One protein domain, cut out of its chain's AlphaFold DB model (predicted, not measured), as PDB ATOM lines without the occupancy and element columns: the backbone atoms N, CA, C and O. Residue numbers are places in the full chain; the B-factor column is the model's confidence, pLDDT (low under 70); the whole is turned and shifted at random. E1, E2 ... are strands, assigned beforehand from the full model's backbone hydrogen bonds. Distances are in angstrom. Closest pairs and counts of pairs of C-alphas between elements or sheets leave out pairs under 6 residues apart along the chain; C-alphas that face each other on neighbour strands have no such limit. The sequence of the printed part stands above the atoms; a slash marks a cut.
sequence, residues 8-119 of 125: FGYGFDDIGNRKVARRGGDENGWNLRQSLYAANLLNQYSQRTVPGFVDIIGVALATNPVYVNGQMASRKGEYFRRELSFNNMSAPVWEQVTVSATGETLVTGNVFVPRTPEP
ATOM      1  N   PHE A   8     -24.904 -15.236  84.199       85.62
ATOM      2  CA  PHE A   8     -25.490 -15.079  85.532       85.62
ATOM      3  C   PHE A   8     -26.677 -16.023  85.723       85.62
ATOM      4  O   PHE A   8     -27.414 -16.310  84.782       85.62
ATOM      5  N   GLY A   9     -26.891 -16.481  86.955       88.56
ATOM      6  CA  GLY A   9     -28.049 -17.287  87.328       88.56
ATOM      7  C   GLY A   9     -28.425 -17.099  88.792       88.56
ATOM      8  O   GLY A   9     -27.556 -16.935  89.648       88.56
ATOM      9  N   TYR A  10     -29.720 -17.147  89.093       91.69
ATOM     10  CA  TYR A  10     -30.243 -16.960  90.446       91.69
ATOM     11  C   TYR A  10     -31.273 -18.040  90.771       91.69
ATOM     12  O   TYR A  10     -32.042 -18.445  89.904       91.69
ATOM     13  N   GLY A  11     -31.261 -18.520  92.012       92.06
ATOM     14  CA  GLY A  11     -32.247 -19.462  92.539       92.06
ATOM     15  C   GLY A  11     -32.843 -18.924  93.830       92.06
ATOM     16  O   GLY A  11     -32.110 -18.370  94.656       92.06
ATOM     17  N   PHE A  12     -34.150 -19.098  93.993       93.62
ATOM     18  CA  PHE A  12     -34.935 -18.542  95.091       93.62
ATOM     19  C   PHE A  12     -35.678 -19.652  95.850       93.62
ATOM     20  O   PHE A  12     -35.838 -20.750  95.315       93.62
ATOM     21  N   ASP A  13     -36.058 -19.398  97.100       87.88
ATOM     22  CA  ASP A  13     -37.025 -20.217  97.836       87.88
ATOM     23  C   ASP A  13     -38.475 -19.813  97.531       87.88
ATOM     24  O   ASP A  13     -38.723 -18.868  96.777       87.88
ATOM     25  N   ASP A  14     -39.425 -20.538  98.123       90.69
ATOM     26  CA  ASP A  14     -40.863 -20.390  97.863       90.69
ATOM     27  C   ASP A  14     -41.426 -19.023  98.284       90.69
ATOM     28  O   ASP A  14     -42.504 -18.636  97.837       90.69
ATOM     29  N   ILE A  15     -40.697 -18.275  99.119       90.56
ATOM     30  CA  ILE A  15     -41.074 -16.928  99.568       90.56
ATOM     31  C   ILE A  15     -40.199 -15.830  98.942       90.56
ATOM     32  O   ILE A  15     -40.337 -14.657  99.282       90.56
ATOM     33  N   GLY A  16     -39.333 -16.185  97.987       89.69
ATOM     34  CA  GLY A  16     -38.577 -15.246  97.164       89.69
ATOM     35  C   GLY A  16     -37.205 -14.840  97.707       89.69
ATOM     36  O   GLY A  16     -36.552 -13.985  97.101       89.69
ATOM     37  N   ASN A  17     -36.702 -15.449  98.784       87.75
ATOM     38  CA  ASN A  17     -35.316 -15.224  99.181       87.75
ATOM     39  C   ASN A  17     -34.380 -15.929  98.209       87.75
ATOM     40  O   ASN A  17     -34.550 -17.095  97.856       87.75
ATOM     41  N   ARG A  18     -33.321 -15.239  97.802       92.19
ATOM     42  CA  ARG A  18     -32.258 -15.807  96.983       92.19
ATOM     43  C   ARG A  18     -31.490 -16.842  97.803       92.19
ATOM     44  O   ARG A  18     -30.798 -16.484  98.744       92.19
ATOM     45  N   LYS A  19     -31.535 -18.109  97.390       92.94
ATOM     46  CA  LYS A  19     -30.714 -19.203  97.940       92.94
ATOM     47  C   LYS A  19     -29.393 -19.367  97.205       92.94
ATOM     48  O   LYS A  19     -28.404 -19.808  97.787       92.94
ATOM     49  N   VAL A  20     -29.383 -19.049  95.912       93.38
ATOM     50  CA  VAL A  20     -28.249 -19.320  95.028       93.38
ATOM     51  C   VAL A  20     -28.004 -18.131  94.107       93.38
ATOM     52  O   VAL A  20     -28.931 -17.620  93.484       93.38
ATOM     53  N   ALA A  21     -26.744 -17.724  93.978       92.62
ATOM     54  CA  ALA A  21     -26.271 -16.868  92.898       92.62
ATOM     55  C   ALA A  21     -25.139 -17.579  92.154       92.62
ATOM     56  O   ALA A  21     -24.262 -18.179  92.768       92.62
ATOM     57  N   ARG A  22     -25.153 -17.513  90.831       92.19
ATOM     58  CA  ARG A  22     -24.154 -18.096  89.942       92.19
ATOM     59  C   ARG A  22     -23.655 -16.999  89.016       92.19
ATOM     60  O   ARG A  22     -24.473 -16.251  88.484       92.19
ATOM     61  N   ARG A  23     -22.341 -16.876  88.849       90.19
ATOM     62  CA  ARG A  23     -21.736 -15.919  87.910       90.19
ATOM     63  C   ARG A  23     -20.467 -16.479  87.272       90.19
ATOM     64  O   ARG A  23     -19.947 -17.493  87.742       90.19
ATOM     65  N   GLY A  24     -19.942 -15.788  86.270       85.12
ATOM     66  CA  GLY A  24     -18.733 -16.206  85.566       85.12
ATOM     67  C   GLY A  24     -19.094 -17.207  84.477       85.12
ATOM     68  O   GLY A  24     -20.058 -16.988  83.760       85.12
ATOM     69  N   GLY A  25     -18.372 -18.325  84.407       81.12
ATOM     70  CA  GLY A  25     -18.635 -19.418  83.466       81.12
ATOM     71  C   GLY A  25     -17.796 -19.343  82.194       81.12
ATOM     72  O   GLY A  25     -17.268 -18.292  81.860       81.12
ATOM     73  N   ASP A  26     -17.591 -20.462  81.513       77.50
ATOM     74  CA  ASP A  26     -16.655 -20.574  80.388       77.50
ATOM     75  C   ASP A  26     -17.227 -20.061  79.047       77.50
ATOM     76  O   ASP A  26     -18.292 -19.441  78.983       77.50
ATOM     77  N   GLU A  27     -16.493 -20.291  77.958       70.06
ATOM     78  CA  GLU A  27     -16.866 -19.912  76.585       70.06
ATOM     79  C   GLU A  27     -18.203 -20.503  76.128       70.06
ATOM     80  O   GLU A  27     -18.887 -19.916  75.284       70.06
ATOM     81  N   ASN A  28     -18.623 -21.609  76.740       72.62
ATOM     82  CA  ASN A  28     -19.893 -22.263  76.469       72.62
ATOM     83  C   ASN A  28     -20.998 -21.807  77.441       72.62
ATOM     84  O   ASN A  28     -22.154 -22.186  77.265       72.62
ATOM     85  N   GLY A  29     -20.672 -21.020  78.473       70.56
ATOM     86  CA  GLY A  29     -21.587 -20.647  79.558       70.56
ATOM     87  C   GLY A  29     -21.736 -21.698  80.658       70.56
ATOM     88  O   GLY A  29     -22.679 -21.626  81.446       70.56
ATOM     89  N   TRP A  30     -20.821 -22.663  80.725       77.62
ATOM     90  CA  TRP A  30     -20.810 -23.724  81.730       77.62
ATOM     91  C   TRP A  30     -19.906 -23.314  82.896       77.62
ATOM     92  O   TRP A  30     -19.306 -22.244  82.878       77.62
ATOM     93  N   ASN A  31     -19.803 -24.143  83.937       82.81
ATOM     94  CA  ASN A  31     -18.849 -23.932  85.038       82.81
ATOM     95  C   ASN A  31     -19.023 -22.613  85.816       82.81
ATOM     96  O   ASN A  31     -18.057 -22.044  86.330       82.81
ATOM     97  N   LEU A  32     -20.268 -22.147  85.946       87.00
ATOM     98  CA  LEU A  32     -20.602 -20.985  86.764       87.00
ATOM     99  C   LEU A  32     -20.142 -21.176  88.214       87.00
ATOM    100  O   LEU A  32     -20.320 -22.234  88.822       87.00
ATOM    101  N   ARG A  33     -19.615 -20.110  88.805       92.31
ATOM    102  CA  ARG A  33     -19.174 -20.089  90.196       92.31
ATOM    103  C   ARG A  33     -20.361 -19.767  91.091       92.31
ATOM    104  O   ARG A  33     -21.044 -18.764  90.888       92.31
ATOM    105  N   GLN A  34     -20.627 -20.651  92.048       93.62
ATOM    106  CA  GLN A  34     -21.851 -20.643  92.844       93.62
ATOM    107  C   GLN A  34     -21.630 -20.088  94.255       93.62
ATOM    108  O   GLN A  34     -20.882 -20.657  95.042       93.62
ATOM    109  N   SER A  35     -22.379 -19.046  94.600       94.44
ATOM    110  CA  SER A  35     -22.591 -18.569  95.966       94.44
ATOM    111  C   SER A  35     -23.918 -19.089  96.512       94.44
ATOM    112  O   SER A  35     -24.955 -18.980  95.854       94.44
ATOM    113  N   LEU A  36     -23.890 -19.617  97.729       95.12
ATOM    114  CA  LEU A  36     -25.057 -20.025  98.505       95.12
ATOM    115  C   LEU A  36     -25.346 -18.977  99.571       95.12
ATOM    116  O   LEU A  36     -24.411 -18.438 100.154       95.12
ATOM    117  N   TYR A  37     -26.619 -18.719  99.837       93.94
ATOM    118  CA  TYR A  37     -27.082 -17.796 100.869       93.94
ATOM    119  C   TYR A  37     -27.865 -18.580 101.919       93.94
ATOM    120  O   TYR A  37     -28.675 -19.443 101.573       93.94
ATOM    121  N   ALA A  38     -27.619 -18.284 103.193       92.19
ATOM    122  CA  ALA A  38     -28.380 -18.834 104.308       92.19
ATOM    123  C   ALA A  38     -29.178 -17.713 104.973       92.19
ATOM    124  O   ALA A  38     -28.623 -16.646 105.226       92.19
ATOM    125  N   ALA A  39     -30.458 -17.957 105.245       89.94
ATOM    126  CA  ALA A  39     -31.318 -17.059 106.006       89.94
ATOM    127  C   ALA A  39     -31.563 -17.618 107.417       89.94
ATOM    128  O   ALA A  39     -31.553 -18.834 107.619       89.94
ATOM    129  N   ASN A  40     -31.750 -16.735 108.395       88.50
ATOM    130  CA  ASN A  40     -32.172 -17.087 109.748       88.50
ATOM    131  C   ASN A  40     -33.709 -17.232 109.832       88.50
ATOM    132  O   ASN A  40     -34.427 -17.006 108.859       88.50
ATOM    133  N   LEU A  41     -34.223 -17.576 111.018       88.25
ATOM    134  CA  LEU A  41     -35.667 -17.741 111.259       88.25
ATOM    135  C   LEU A  41     -36.478 -16.436 111.141       88.25
ATOM    136  O   LEU A  41     -37.698 -16.492 111.033       88.25
ATOM    137  N   LEU A  42     -35.813 -15.278 111.150       90.44
ATOM    138  CA  LEU A  42     -36.419 -13.955 110.958       90.44
ATOM    139  C   LEU A  42     -36.380 -13.502 109.494       90.44
ATOM    140  O   LEU A  42     -36.664 -12.345 109.197       90.44
ATOM    141  N   ASN A  43     -36.014 -14.401 108.583       88.12
ATOM    142  CA  ASN A  43     -35.872 -14.118 107.164       88.12
ATOM    143  C   ASN A  43     -34.788 -13.075 106.824       88.12
ATOM    144  O   ASN A  43     -34.948 -12.256 105.921       88.12
ATOM    145  N   GLN A  44     -33.666 -13.104 107.545       89.44
ATOM    146  CA  GLN A  44     -32.492 -12.261 107.295       89.44
ATOM    147  C   GLN A  44     -31.309 -13.136 106.866       89.44
ATOM    148  O   GLN A  44     -31.071 -14.184 107.465       89.44
ATOM    149  N   TYR A  45     -30.527 -12.725 105.865       91.25
ATOM    150  CA  TYR A  45     -29.357 -13.499 105.428       91.25
ATOM    151  C   TYR A  45     -28.262 -13.543 106.502       91.25
ATOM    152  O   TYR A  45     -27.621 -12.541 106.772       91.25
ATOM    153  N   SER A  46     -27.966 -14.686 107.100       92.88
ATOM    154  CA  SER A  46     -26.896 -14.780 108.102       92.88
ATOM    155  C   SER A  46     -25.499 -14.844 107.482       92.88
ATOM    156  O   SER A  46     -24.527 -14.415 108.100       92.88
ATOM    157  N   GLN A  47     -25.382 -15.388 106.271       93.25
ATOM    158  CA  GLN A  47     -24.102 -15.554 105.584       93.25
ATOM    159  C   GLN A  47     -24.281 -15.857 104.093       93.25
ATOM    160  O   GLN A  47     -25.351 -16.297 103.650       93.25
ATOM    161  N   ARG A  48     -23.186 -15.736 103.337       95.88
ATOM    162  CA  ARG A  48     -23.053 -16.332 102.001       95.88
ATOM    163  C   ARG A  48     -21.742 -17.096 101.818       95.88
ATOM    164  O   ARG A  48     -20.740 -16.780 102.453       95.88
ATOM    165  N   THR A  49     -21.703 -18.049 100.890       96.31
ATOM    166  CA  THR A  49     -20.428 -18.590 100.392       96.31
ATOM    167  C   THR A  49     -19.837 -17.679  99.316       96.31
ATOM    168  O   THR A  49     -20.548 -17.130  98.466       96.31
ATOM    169  N   VAL A  50     -18.514 -17.528  99.336       96.00
ATOM    170  CA  VAL A  50     -17.750 -16.696  98.400       96.00
ATOM    171  C   VAL A  50     -16.791 -17.600  97.625       96.00
ATOM    172  O   VAL A  50     -15.789 -18.041  98.183       96.00
ATOM    173  N   PRO A  51     -17.072 -17.918  96.353       95.31
ATOM    174  CA  PRO A  51     -16.136 -18.675  95.534       95.31
ATOM    175  C   PRO A  51     -14.806 -17.927  95.399       95.31
ATOM    176  O   PRO A  51     -14.800 -16.727  95.118       95.31
ATOM    177  N   GLY A  52     -13.694 -18.635  95.581       95.50
ATOM    178  CA  GLY A  52     -12.348 -18.079  95.493       95.50
ATOM    179  C   GLY A  52     -11.901 -17.856  94.052       95.50
ATOM    180  O   GLY A  52     -11.043 -18.575  93.557       95.50
ATOM    181  N   PHE A  53     -12.505 -16.901  93.351       94.19
ATOM    182  CA  PHE A  53     -12.100 -16.530  91.995       94.19
ATOM    183  C   PHE A  53     -12.391 -15.057  91.704       94.19
ATOM    184  O   PHE A  53     -13.301 -14.461  92.293       94.19
ATOM    185  N   VAL A  54     -11.659 -14.493  90.746       93.50
ATOM    186  CA  VAL A  54     -11.933 -13.175  90.168       93.50
ATOM    187  C   VAL A  54     -11.723 -13.229  88.662       93.50
ATOM    188  O   VAL A  54     -10.734 -13.778  88.183       93.50
ATOM    189  N   ASP A  55     -12.646 -12.618  87.927       92.94
ATOM    190  CA  ASP A  55     -12.503 -12.396  86.496       92.94
ATOM    191  C   ASP A  55     -11.833 -11.057  86.225       92.94
ATOM    192  O   ASP A  55     -12.365 -10.001  86.562       92.94
ATOM    193  N   ILE A  56     -10.670 -11.112  85.586       94.31
ATOM    194  CA  ILE A  56      -9.958  -9.946  85.083       94.31
ATOM    195  C   ILE A  56     -10.381  -9.753  83.638       94.31
ATOM    196  O   ILE A  56     -10.082 -10.581  82.774       94.31
ATOM    197  N   ILE A  57     -11.119  -8.677  83.401       92.62
ATOM    198  CA  ILE A  57     -11.727  -8.364  82.113       92.62
ATOM    199  C   ILE A  57     -11.319  -6.965  81.678       92.62
ATOM    200  O   ILE A  57     -11.127  -6.078  82.509       92.62
ATOM    201  N   GLY A  58     -11.224  -6.759  80.373       92.19
ATOM    202  CA  GLY A  58     -10.890  -5.455  79.828       92.19
ATOM    203  C   GLY A  58     -10.862  -5.449  78.311       92.19
ATOM    204  O   GLY A  58     -11.312  -6.390  77.653       92.19
ATOM    205  N   VAL A  59     -10.327  -4.359  77.775       91.38
ATOM    206  CA  VAL A  59     -10.149  -4.130  76.343       91.38
ATOM    207  C   VAL A  59      -8.666  -3.880  76.091       91.38
ATOM    208  O   VAL A  59      -8.027  -3.178  76.868       91.38
ATOM    209  N   ALA A  60      -8.134  -4.488  75.037       92.44
ATOM    210  CA  ALA A  60      -6.757  -4.330  74.575       92.44
ATOM    211  C   ALA A  60      -6.716  -4.535  73.055       92.44
ATOM    212  O   ALA A  60      -7.564  -5.256  72.511       92.44
ATOM    213  N   LEU A  61      -5.727  -3.962  72.369       90.62
ATOM    214  CA  LEU A  61      -5.622  -3.988  70.907       90.62
ATOM    215  C   LEU A  61      -5.724  -5.417  70.375       90.62
ATOM    216  O   LEU A  61      -4.975  -6.293  70.808       90.62
ATOM    217  N   ALA A  62      -6.647  -5.664  69.435       81.94
ATOM    218  CA  ALA A  62      -7.040  -7.006  68.975       81.94
ATOM    219  C   ALA A  62      -5.854  -7.898  68.541       81.94
ATOM    220  O   ALA A  62      -5.906  -9.118  68.696       81.94
ATOM    221  N   THR A  63      -4.778  -7.288  68.043       83.06
ATOM    222  CA  THR A  63      -3.625  -7.965  67.437       83.06
ATOM    223  C   THR A  63      -2.658  -8.595  68.435       83.06
ATOM    224  O   THR A  63      -1.911  -9.489  68.043       83.06
ATOM    225  N   ASN A  64      -2.658  -8.162  69.700       86.75
ATOM    226  CA  ASN A  64      -1.623  -8.555  70.656       86.75
ATOM    227  C   ASN A  64      -2.170  -9.519  71.721       86.75
ATOM    228  O   ASN A  64      -3.304  -9.354  72.186       86.75
ATOM    229  N   PRO A  65      -1.390 -10.544  72.122       92.69
ATOM    230  CA  PRO A  65      -1.761 -11.392  73.243       92.69
ATOM    231  C   PRO A  65      -1.748 -10.577  74.540       92.69
ATOM    232  O   PRO A  65      -0.831  -9.793  74.789       92.69
ATOM    233  N   VAL A  66      -2.767 -10.793  75.372       96.62
ATOM    234  CA  VAL A  66      -2.889 -10.186  76.703       96.62
ATOM    235  C   VAL A  66      -2.554 -11.237  77.752       96.62
ATOM    236  O   VAL A  66      -3.024 -12.373  77.664       96.62
ATOM    237  N   TYR A  67      -1.789 -10.856  78.765       97.50
ATOM    238  CA  TYR A  67      -1.447 -11.695  79.903       97.50
ATOM    239  C   TYR A  67      -1.936 -11.052  81.193       97.50
ATOM    240  O   TYR A  67      -1.805  -9.849  81.395       97.50
ATOM    241  N   VAL A  68      -2.467 -11.875  82.088       97.56
ATOM    242  CA  VAL A  68      -2.869 -11.498  83.442       97.56
ATOM    243  C   VAL A  68      -2.060 -12.357  84.407       97.56
ATOM    244  O   VAL A  68      -2.126 -13.584  84.332       97.56
ATOM    245  N   ASN A  69      -1.246 -11.732  85.260       96.94
ATOM    246  CA  ASN A  69      -0.265 -12.403  86.127       96.94
ATOM    247  C   ASN A  69       0.600 -13.429  85.364       96.94
ATOM    248  O   ASN A  69       0.832 -14.546  85.818       96.94
ATOM    249  N   GLY A  70       1.041 -13.057  84.156       95.38
ATOM    250  CA  GLY A  70       1.855 -13.907  83.280       95.38
ATOM    251  C   GLY A  70       1.084 -15.018  82.560       95.38
ATOM    252  O   GLY A  70       1.674 -15.766  81.784       95.38
ATOM    253  N   GLN A  71      -0.230 -15.128  82.760       96.12
ATOM    254  CA  GLN A  71      -1.052 -16.147  82.121       96.12
ATOM    255  C   GLN A  71      -1.894 -15.568  80.972       96.12
ATOM    256  O   GLN A  71      -2.573 -14.558  81.135       96.12
ATOM    257  N   MET A  72      -1.896 -16.227  79.810       95.25
ATOM    258  CA  MET A  72      -2.568 -15.736  78.594       95.25
ATOM    259  C   MET A  72      -4.098 -15.636  78.748       95.25
ATOM    260  O   MET A  72      -4.751 -16.614  79.109       95.25
ATOM    261  N   ALA A  73      -4.694 -14.481  78.482       94.38
ATOM    262  CA  ALA A  73      -6.141 -14.278  78.549       94.38
ATOM    263  C   ALA A  73      -6.868 -14.838  77.309       94.38
ATOM    264  O   ALA A  73      -6.342 -14.788  76.196       94.38
ATOM    265  N   SER A  74      -8.102 -15.321  77.493       91.44
ATOM    266  CA  SER A  74      -9.028 -15.604  76.387       91.44
ATOM    267  C   SER A  74      -9.450 -14.298  75.718       91.44
ATOM    268  O   SER A  74      -9.521 -13.254  76.373       91.44
ATOM    269  N   ARG A  75      -9.754 -14.345  74.417       89.19
ATOM    270  CA  ARG A  75      -9.988 -13.154  73.586       89.19
ATOM    271  C   ARG A  75     -11.271 -13.260  72.771       89.19
ATOM    272  O   ARG A  75     -11.627 -14.332  72.291       89.19
ATOM    273  N   LYS A  76     -11.936 -12.121  72.574       87.06
ATOM    274  CA  LYS A  76     -13.071 -11.962  71.658       87.06
ATOM    275  C   LYS A  76     -13.046 -10.558  71.053       87.06
ATOM    276  O   LYS A  76     -13.584  -9.617  71.630       87.06
ATOM    277  N   GLY A  77     -12.402 -10.422  69.894       88.75
ATOM    278  CA  GLY A  77     -12.054  -9.105  69.354       88.75
ATOM    279  C   GLY A  77     -11.064  -8.402  70.283       88.75
ATOM    280  O   GLY A  77     -10.078  -9.002  70.706       88.75
ATOM    281  N   GLU A  78     -11.352  -7.156  70.639       91.38
ATOM    282  CA  GLU A  78     -10.530  -6.368  71.569       91.38
ATOM    283  C   GLU A  78     -10.763  -6.762  73.038       91.38
ATOM    284  O   GLU A  78      -9.944  -6.473  73.909       91.38
ATOM    285  N   TYR A  79     -11.860  -7.467  73.328       91.69
ATOM    286  CA  TYR A  79     -12.164  -7.929  74.675       91.69
ATOM    287  C   TYR A  79     -11.229  -9.063  75.093       91.69
ATOM    288  O   TYR A  79     -11.019 -10.020  74.338       91.69
ATOM    289  N   PHE A  80     -10.724  -8.998  76.323       92.62
ATOM    290  CA  PHE A  80     -10.015 -10.102  76.957       92.62
ATOM    291  C   PHE A  80     -10.645 -10.478  78.299       92.62
ATOM    292  O   PHE A  80     -11.222  -9.642  78.997       92.62
ATOM    293  N   ARG A  81     -10.483 -11.748  78.675       92.75
ATOM    294  CA  ARG A  81     -10.798 -12.250  80.011       92.75
ATOM    295  C   ARG A  81      -9.746 -13.243  80.488       92.75
ATOM    296  O   ARG A  81      -9.357 -14.147  79.749       92.75
ATOM    297  N   ARG A  82      -9.395 -13.162  81.768       93.12
ATOM    298  CA  ARG A  82      -8.752 -14.253  82.498       93.12
ATOM    299  C   ARG A  82      -9.396 -14.440  83.869       93.12
ATOM    300  O   ARG A  82      -9.520 -13.483  84.622       93.12
ATOM    301  N   GLU A  83      -9.758 -15.677  84.195       93.44
ATOM    302  CA  GLU A  83     -10.144 -16.059  85.555       93.44
ATOM    303  C   GLU A  83      -8.887 -16.376  86.378       93.44
ATOM    304  O   GLU A  83      -8.026 -17.139  85.930       93.44
ATOM    305  N   LEU A  84      -8.791 -15.794  87.573       94.38
ATOM    306  CA  LEU A  84      -7.800 -16.131  88.593       94.38
ATOM    307  C   LEU A  84      -8.493 -16.867  89.741       94.38
ATOM    308  O   LEU A  84      -9.568 -16.448  90.172       94.38
ATOM    309  N   SER A  85      -7.863 -17.926  90.247       94.50
ATOM    310  CA  SER A  85      -8.383 -18.755  91.341       94.50
ATOM    311  C   SER A  85      -7.585 -18.535  92.623       94.50
ATOM    312  O   SER A  85      -6.359 -18.458  92.596       94.50
ATOM    313  N   PHE A  86      -8.283 -18.502  93.754       95.38
ATOM    314  CA  PHE A  86      -7.751 -18.178  95.073       95.38
ATOM    315  C   PHE A  86      -8.259 -19.166  96.119       95.38
ATOM    316  O   PHE A  86      -9.409 -19.601  96.072       95.38
ATOM    317  N   ASN A  87      -7.430 -19.481  97.115       96.19
ATOM    318  CA  ASN A  87      -7.892 -20.178  98.311       96.19
ATOM    319  C   ASN A  87      -8.254 -19.153  99.396       96.19
ATOM    320  O   ASN A  87      -7.373 -18.591 100.039       96.19
ATOM    321  N   ASN A  88      -9.551 -18.938  99.608       96.94
ATOM    322  CA  ASN A  88     -10.108 -18.014 100.600       96.94
ATOM    323  C   ASN A  88     -10.809 -18.738 101.769       96.94
ATOM    324  O   ASN A  88     -11.707 -18.179 102.402       96.94
ATOM    325  N   MET A  89     -10.460 -20.001 102.048       95.62
ATOM    326  CA  MET A  89     -11.126 -20.779 103.105       95.62
ATOM    327  C   MET A  89     -10.735 -20.319 104.515       95.62
ATOM    328  O   MET A  89     -11.580 -20.254 105.407       95.62
ATOM    329  N   SER A  90      -9.458 -19.992 104.727       94.38
ATOM    330  CA  SER A  90      -8.931 -19.654 106.059       94.38
ATOM    331  C   SER A  90      -8.923 -18.153 106.346       94.38
ATOM    332  O   SER A  90      -9.077 -17.744 107.495       94.38
ATOM    333  N   ALA A  91      -8.772 -17.319 105.322       96.44
ATOM    334  CA  ALA A  91      -8.648 -15.871 105.444       96.44
ATOM    335  C   ALA A  91      -9.104 -15.196 104.142       96.44
ATOM    336  O   ALA A  91      -9.159 -15.867 103.103       96.44
ATOM    337  N   PRO A  92      -9.446 -13.896 104.174       97.19
ATOM    338  CA  PRO A  92      -9.600 -13.140 102.944       97.19
ATOM    339  C   PRO A  92      -8.267 -13.055 102.190       97.19
ATOM    340  O   PRO A  92      -7.195 -13.073 102.793       97.19
ATOM    341  N   VAL A  93      -8.348 -12.936 100.868       98.00
ATOM    342  CA  VAL A  93      -7.198 -12.807  99.970       98.00
ATOM    343  C   VAL A  93      -7.162 -11.392  99.408       98.00
ATOM    344  O   VAL A  93      -8.171 -10.887  98.916       98.00
ATOM    345  N   TRP A  94      -5.992 -10.765  99.477       97.75
ATOM    346  CA  TRP A  94      -5.690  -9.501  98.814       97.75
ATOM    347  C   TRP A  94      -4.548  -9.747  97.837       97.75
ATOM    348  O   TRP A  94      -3.399  -9.886  98.252       97.75
ATOM    349  N   GLU A  95      -4.873  -9.842  96.552       97.06
ATOM    350  CA  GLU A  95      -3.912 -10.213  95.515       97.06
ATOM    351  C   GLU A  95      -3.599  -9.019  94.616       97.06
ATOM    352  O   GLU A  95      -4.504  -8.283  94.215       97.06
ATOM    353  N   GLN A  96      -2.325  -8.833  94.266       97.62
ATOM    354  CA  GLN A  96      -1.938  -7.918  93.196       97.62
ATOM    355  C   GLN A  96      -2.134  -8.578  91.825       97.62
ATOM    356  O   GLN A  96      -1.698  -9.700  91.571       97.62
ATOM    357  N   VAL A  97      -2.756  -7.847  90.911       97.94
ATOM    358  CA  VAL A  97      -2.984  -8.270  89.534       97.94
ATOM    359  C   VAL A  97      -2.245  -7.333  88.598       97.94
ATOM    360  O   VAL A  97      -2.393  -6.118  88.685       97.94
ATOM    361  N   THR A  98      -1.493  -7.914  87.673       98.00
ATOM    362  CA  THR A  98      -0.795  -7.213  86.604       98.00
ATOM    363  C   THR A  98      -1.313  -7.693  85.254       98.00
ATOM    364  O   THR A  98      -1.349  -8.896  84.988       98.00
ATOM    365  N   VAL A  99      -1.696  -6.750  84.398       97.88
ATOM    366  CA  VAL A  99      -2.139  -6.975  83.021       97.88
ATOM    367  C   VAL A  99      -1.092  -6.405  82.072       97.88
ATOM    368  O   VAL A  99      -0.704  -5.242  82.196       97.88
ATOM    369  N   SER A 100      -0.636  -7.219  81.125       96.69
ATOM    370  CA  SER A 100       0.335  -6.825  80.108       96.69
ATOM    371  C   SER A 100      -0.121  -7.224  78.709       96.69
ATOM    372  O   SER A 100      -0.716  -8.281  78.506       96.69
ATOM    373  N   ALA A 101       0.195  -6.381  77.732       95.25
ATOM    374  CA  ALA A 101       0.082  -6.683  76.313       95.25
ATOM    375  C   ALA A 101       1.231  -5.987  75.576       95.25
ATOM    376  O   ALA A 101       1.691  -4.917  75.981       95.25
ATOM    377  N   THR A 102       1.747  -6.609  74.516       91.25
ATOM    378  CA  THR A 102       2.850  -6.033  73.736       91.25
ATOM    379  C   THR A 102       2.442  -4.673  73.170       91.25
ATOM    380  O   THR A 102       1.370  -4.548  72.593       91.25
ATOM    381  N   GLY A 103       3.291  -3.654  73.320       89.44
ATOM    382  CA  GLY A 103       3.008  -2.309  72.803       89.44
ATOM    383  C   GLY A 103       1.938  -1.525  73.573       89.44
ATOM    384  O   GLY A 103       1.589  -0.429  73.148       89.44
ATOM    385  N   GLU A 104       1.446  -2.047  74.699       93.00
ATOM    386  CA  GLU A 104       0.505  -1.363  75.588       93.00
ATOM    387  C   GLU A 104       1.127  -1.135  76.971       93.00
ATOM    388  O   GLU A 104       2.095  -1.790  77.370       93.00
ATOM    389  N   THR A 105       0.585  -0.171  77.714       93.69
ATOM    390  CA  THR A 105       1.050   0.130  79.069       93.69
ATOM    391  C   THR A 105       0.703  -1.012  80.020       93.69
ATOM    392  O   THR A 105      -0.423  -1.502  80.043       93.69
ATOM    393  N   LEU A 106       1.676  -1.407  80.842       95.69
ATOM    394  CA  LEU A 106       1.460  -2.341  81.941       95.69
ATOM    395  C   LEU A 106       0.486  -1.735  82.961       95.69
ATOM    396  O   LEU A 106       0.720  -0.630  83.449       95.69
ATOM    397  N   VAL A 107      -0.568  -2.467  83.321       96.69
ATOM    398  CA  VAL A 107      -1.537  -2.032  84.337       96.69
ATOM    399  C   VAL A 107      -1.436  -2.938  85.554       96.69
ATOM    400  O   VAL A 107      -1.521  -4.157  85.424       96.69
ATOM    401  N   THR A 108      -1.310  -2.347  86.739       97.50
ATOM    402  CA  THR A 108      -1.285  -3.075  88.011       97.50
ATOM    403  C   THR A 108      -2.390  -2.563  88.925       97.50
ATOM    404  O   THR A 108      -2.628  -1.361  89.021       97.50
ATOM    405  N   GLY A 109      -3.063  -3.482  89.607       96.69
ATOM    406  CA  GLY A 109      -4.082  -3.192  90.607       96.69
ATOM    407  C   GLY A 109      -4.170  -4.312  91.632       96.69
ATOM    408  O   GLY A 109      -3.351  -5.229  91.638       96.69
ATOM    409  N   ASN A 110      -5.177  -4.258  92.494       97.00
ATOM    410  CA  ASN A 110      -5.404  -5.284  93.501       97.00
ATOM    411  C   ASN A 110      -6.849  -5.762  93.465       97.00
ATOM    412  O   ASN A 110      -7.765  -4.994  93.170       97.00
ATOM    413  N   VAL A 111      -7.045  -7.033  93.797       96.88
ATOM    414  CA  VAL A 111      -8.362  -7.644  93.945       96.88
ATOM    415  C   VAL A 111      -8.511  -8.208  95.350       96.88
ATOM    416  O   VAL A 111      -7.582  -8.792  95.910       96.88
ATOM    417  N   PHE A 112      -9.702  -8.031  95.913       96.81
ATOM    418  CA  PHE A 112     -10.072  -8.580  97.210       96.81
ATOM    419  C   PHE A 112     -11.042  -9.739  97.038       96.81
ATOM    420  O   PHE A 112     -12.067  -9.608  96.365       96.81
ATOM    421  N   VAL A 113     -10.750 -10.851  97.702       96.88
ATOM    422  CA  VAL A 113     -11.643 -12.003  97.801       96.88
ATOM    423  C   VAL A 113     -11.923 -12.259  99.283       96.88
ATOM    424  O   VAL A 113     -11.022 -12.706  99.995       96.88
ATOM    425  N   PRO A 114     -13.148 -11.992  99.773       96.69
ATOM    426  CA  PRO A 114     -13.513 -12.253 101.164       96.69
ATOM    427  C   PRO A 114     -13.297 -13.715 101.554       96.69
ATOM    428  O   PRO A 114     -13.385 -14.601 100.703       96.69
ATOM    429  N   ARG A 115     -13.093 -13.988 102.848       96.50
ATOM    430  CA  ARG A 115     -13.111 -15.365 103.362       96.50
ATOM    431  C   ARG A 115     -14.480 -16.000 103.088       96.50
ATOM    432  O   ARG A 115     -15.504 -15.339 103.236       96.50
ATOM    433  N   THR A 116     -14.506 -17.286 102.744       96.69
ATOM    434  CA  THR A 116     -15.751 -18.063 102.650       96.69
ATOM    435  C   THR A 116     -15.939 -19.000 103.856       96.69
ATOM    436  O   THR A 116     -14.992 -19.697 104.227       96.69
ATOM    437  N   PRO A 117     -17.144 -19.082 104.457       95.69
ATOM    438  CA  PRO A 117     -18.293 -18.201 104.235       95.69
ATOM    439  C   PRO A 117     -18.047 -16.786 104.785       95.69
ATOM    440  O   PRO A 117     -17.272 -16.600 105.721       95.69
ATOM    441  N   GLU A 118     -18.728 -15.807 104.194       94.75
ATOM    442  CA  GLU A 118     -18.758 -14.419 104.652       94.75
ATOM    443  C   GLU A 118     -19.997 -14.228 105.546       94.75
ATOM    444  O   GLU A 118     -21.121 -14.354 105.039       94.75
ATOM    445  N   PRO A 119     -19.822 -13.990 106.861       92.50
ATOM    446  CA  PRO A 119     -20.932 -13.737 107.771       92.50
ATOM    447  C   PRO A 119     -21.457 -12.308 107.610       92.50
ATOM    448  O   PRO A 119     -20.691 -11.375 107.373       92.50
TER     449      PRO A 119
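Overview. This is residues 8 to 119 of the 125 residues of an uncharacterized protein of Verrucomicrobia subdivision 3 bacterium (UniProt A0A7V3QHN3). A curled sheet of four strands, E1 to E4, and a small, splayed sandwich of two three-stranded sheets, E5 E8 E7 and E6 E9 E10, sit end to end along the longest axis. The link from E4 to E5 joins the two parts, and the last two printed residues, 118 to 119, come back to pair with residues 47 to 48 of E4, antiparallel. The printed part has 112 residues, with ten named strands, E1 to E10 in order along the chain, and no named helix; the class is all strand, and each of the three sheets is antiparallel. The whole is loose, with a radius of gyration of the C-alphas of 17.1 A, and spans 57 by 30 by 17 A, only just flat.

Arrangement. E1, residues 8 to 12, and E2, residues 18 to 24, form a hairpin, with N 9 and O 22 at 2.9 A. E3, residues 33 to 39, forms a hairpin with E2, with N 35 and O 21 at 2.8 A. E4, residues 45 to 48, forms a hairpin with E3, with N 46 and O 38 at 2.8 A. These four make a meander, each strand the antiparallel neighbour of the one before; E3 is staggered, pairing with E2 over 33 to 36 and with E4 over 37 to 39. In the sheet E5 E8 E7, E8, residues 79 to 85, is the inner strand between E5, residues 53 to 59, with N 56 and O 82 at 2.8 A, and E7, residues 74 to 76, with N 74 and O 81 at 2.8 A. In the sheet E6 E9 E10, E9, residues 93 to 101, is the inner strand between E6, residues 66 to 68, with N 67 and O 100 at 2.8 A, and E10, residues 107 to 113, with N 97 and O 109 at 2.8 A. These two sheets form a sandwich, two sheets face to face, 10.5 A centre to centre where they face each other and 35 degrees apart. The closest C-alphas of E6 and E8 are those of Val 68 and Arg 82, 6.6 A apart. The closest C-alphas of E2 and E5 are those of Gly 24 and Asp 55, 7.4 A apart. E1 and E10 are apart.

Along the chain. E1 begins at C-alpha 8, (-25.490, -15.079, 85.532), and is 13.9 A long. E2 is 17.7 A, E3 20.2 A, E5 20.1 A and E8 20.2 A; E4, E6 and E7 are shorter. E9, the longest strand at 9 residues, is 25.5 A. E10, 19.6 A, ends at C-alpha 113, (-11.643, -12.003, 97.801).

Size, cuts and confidence. The C-alphas farthest apart are those of Leu 41 and Gly 103, 56.7 A. The printed part has no cut and no long link. Its mean pLDDT is 92.1, and no printed residue is under 70.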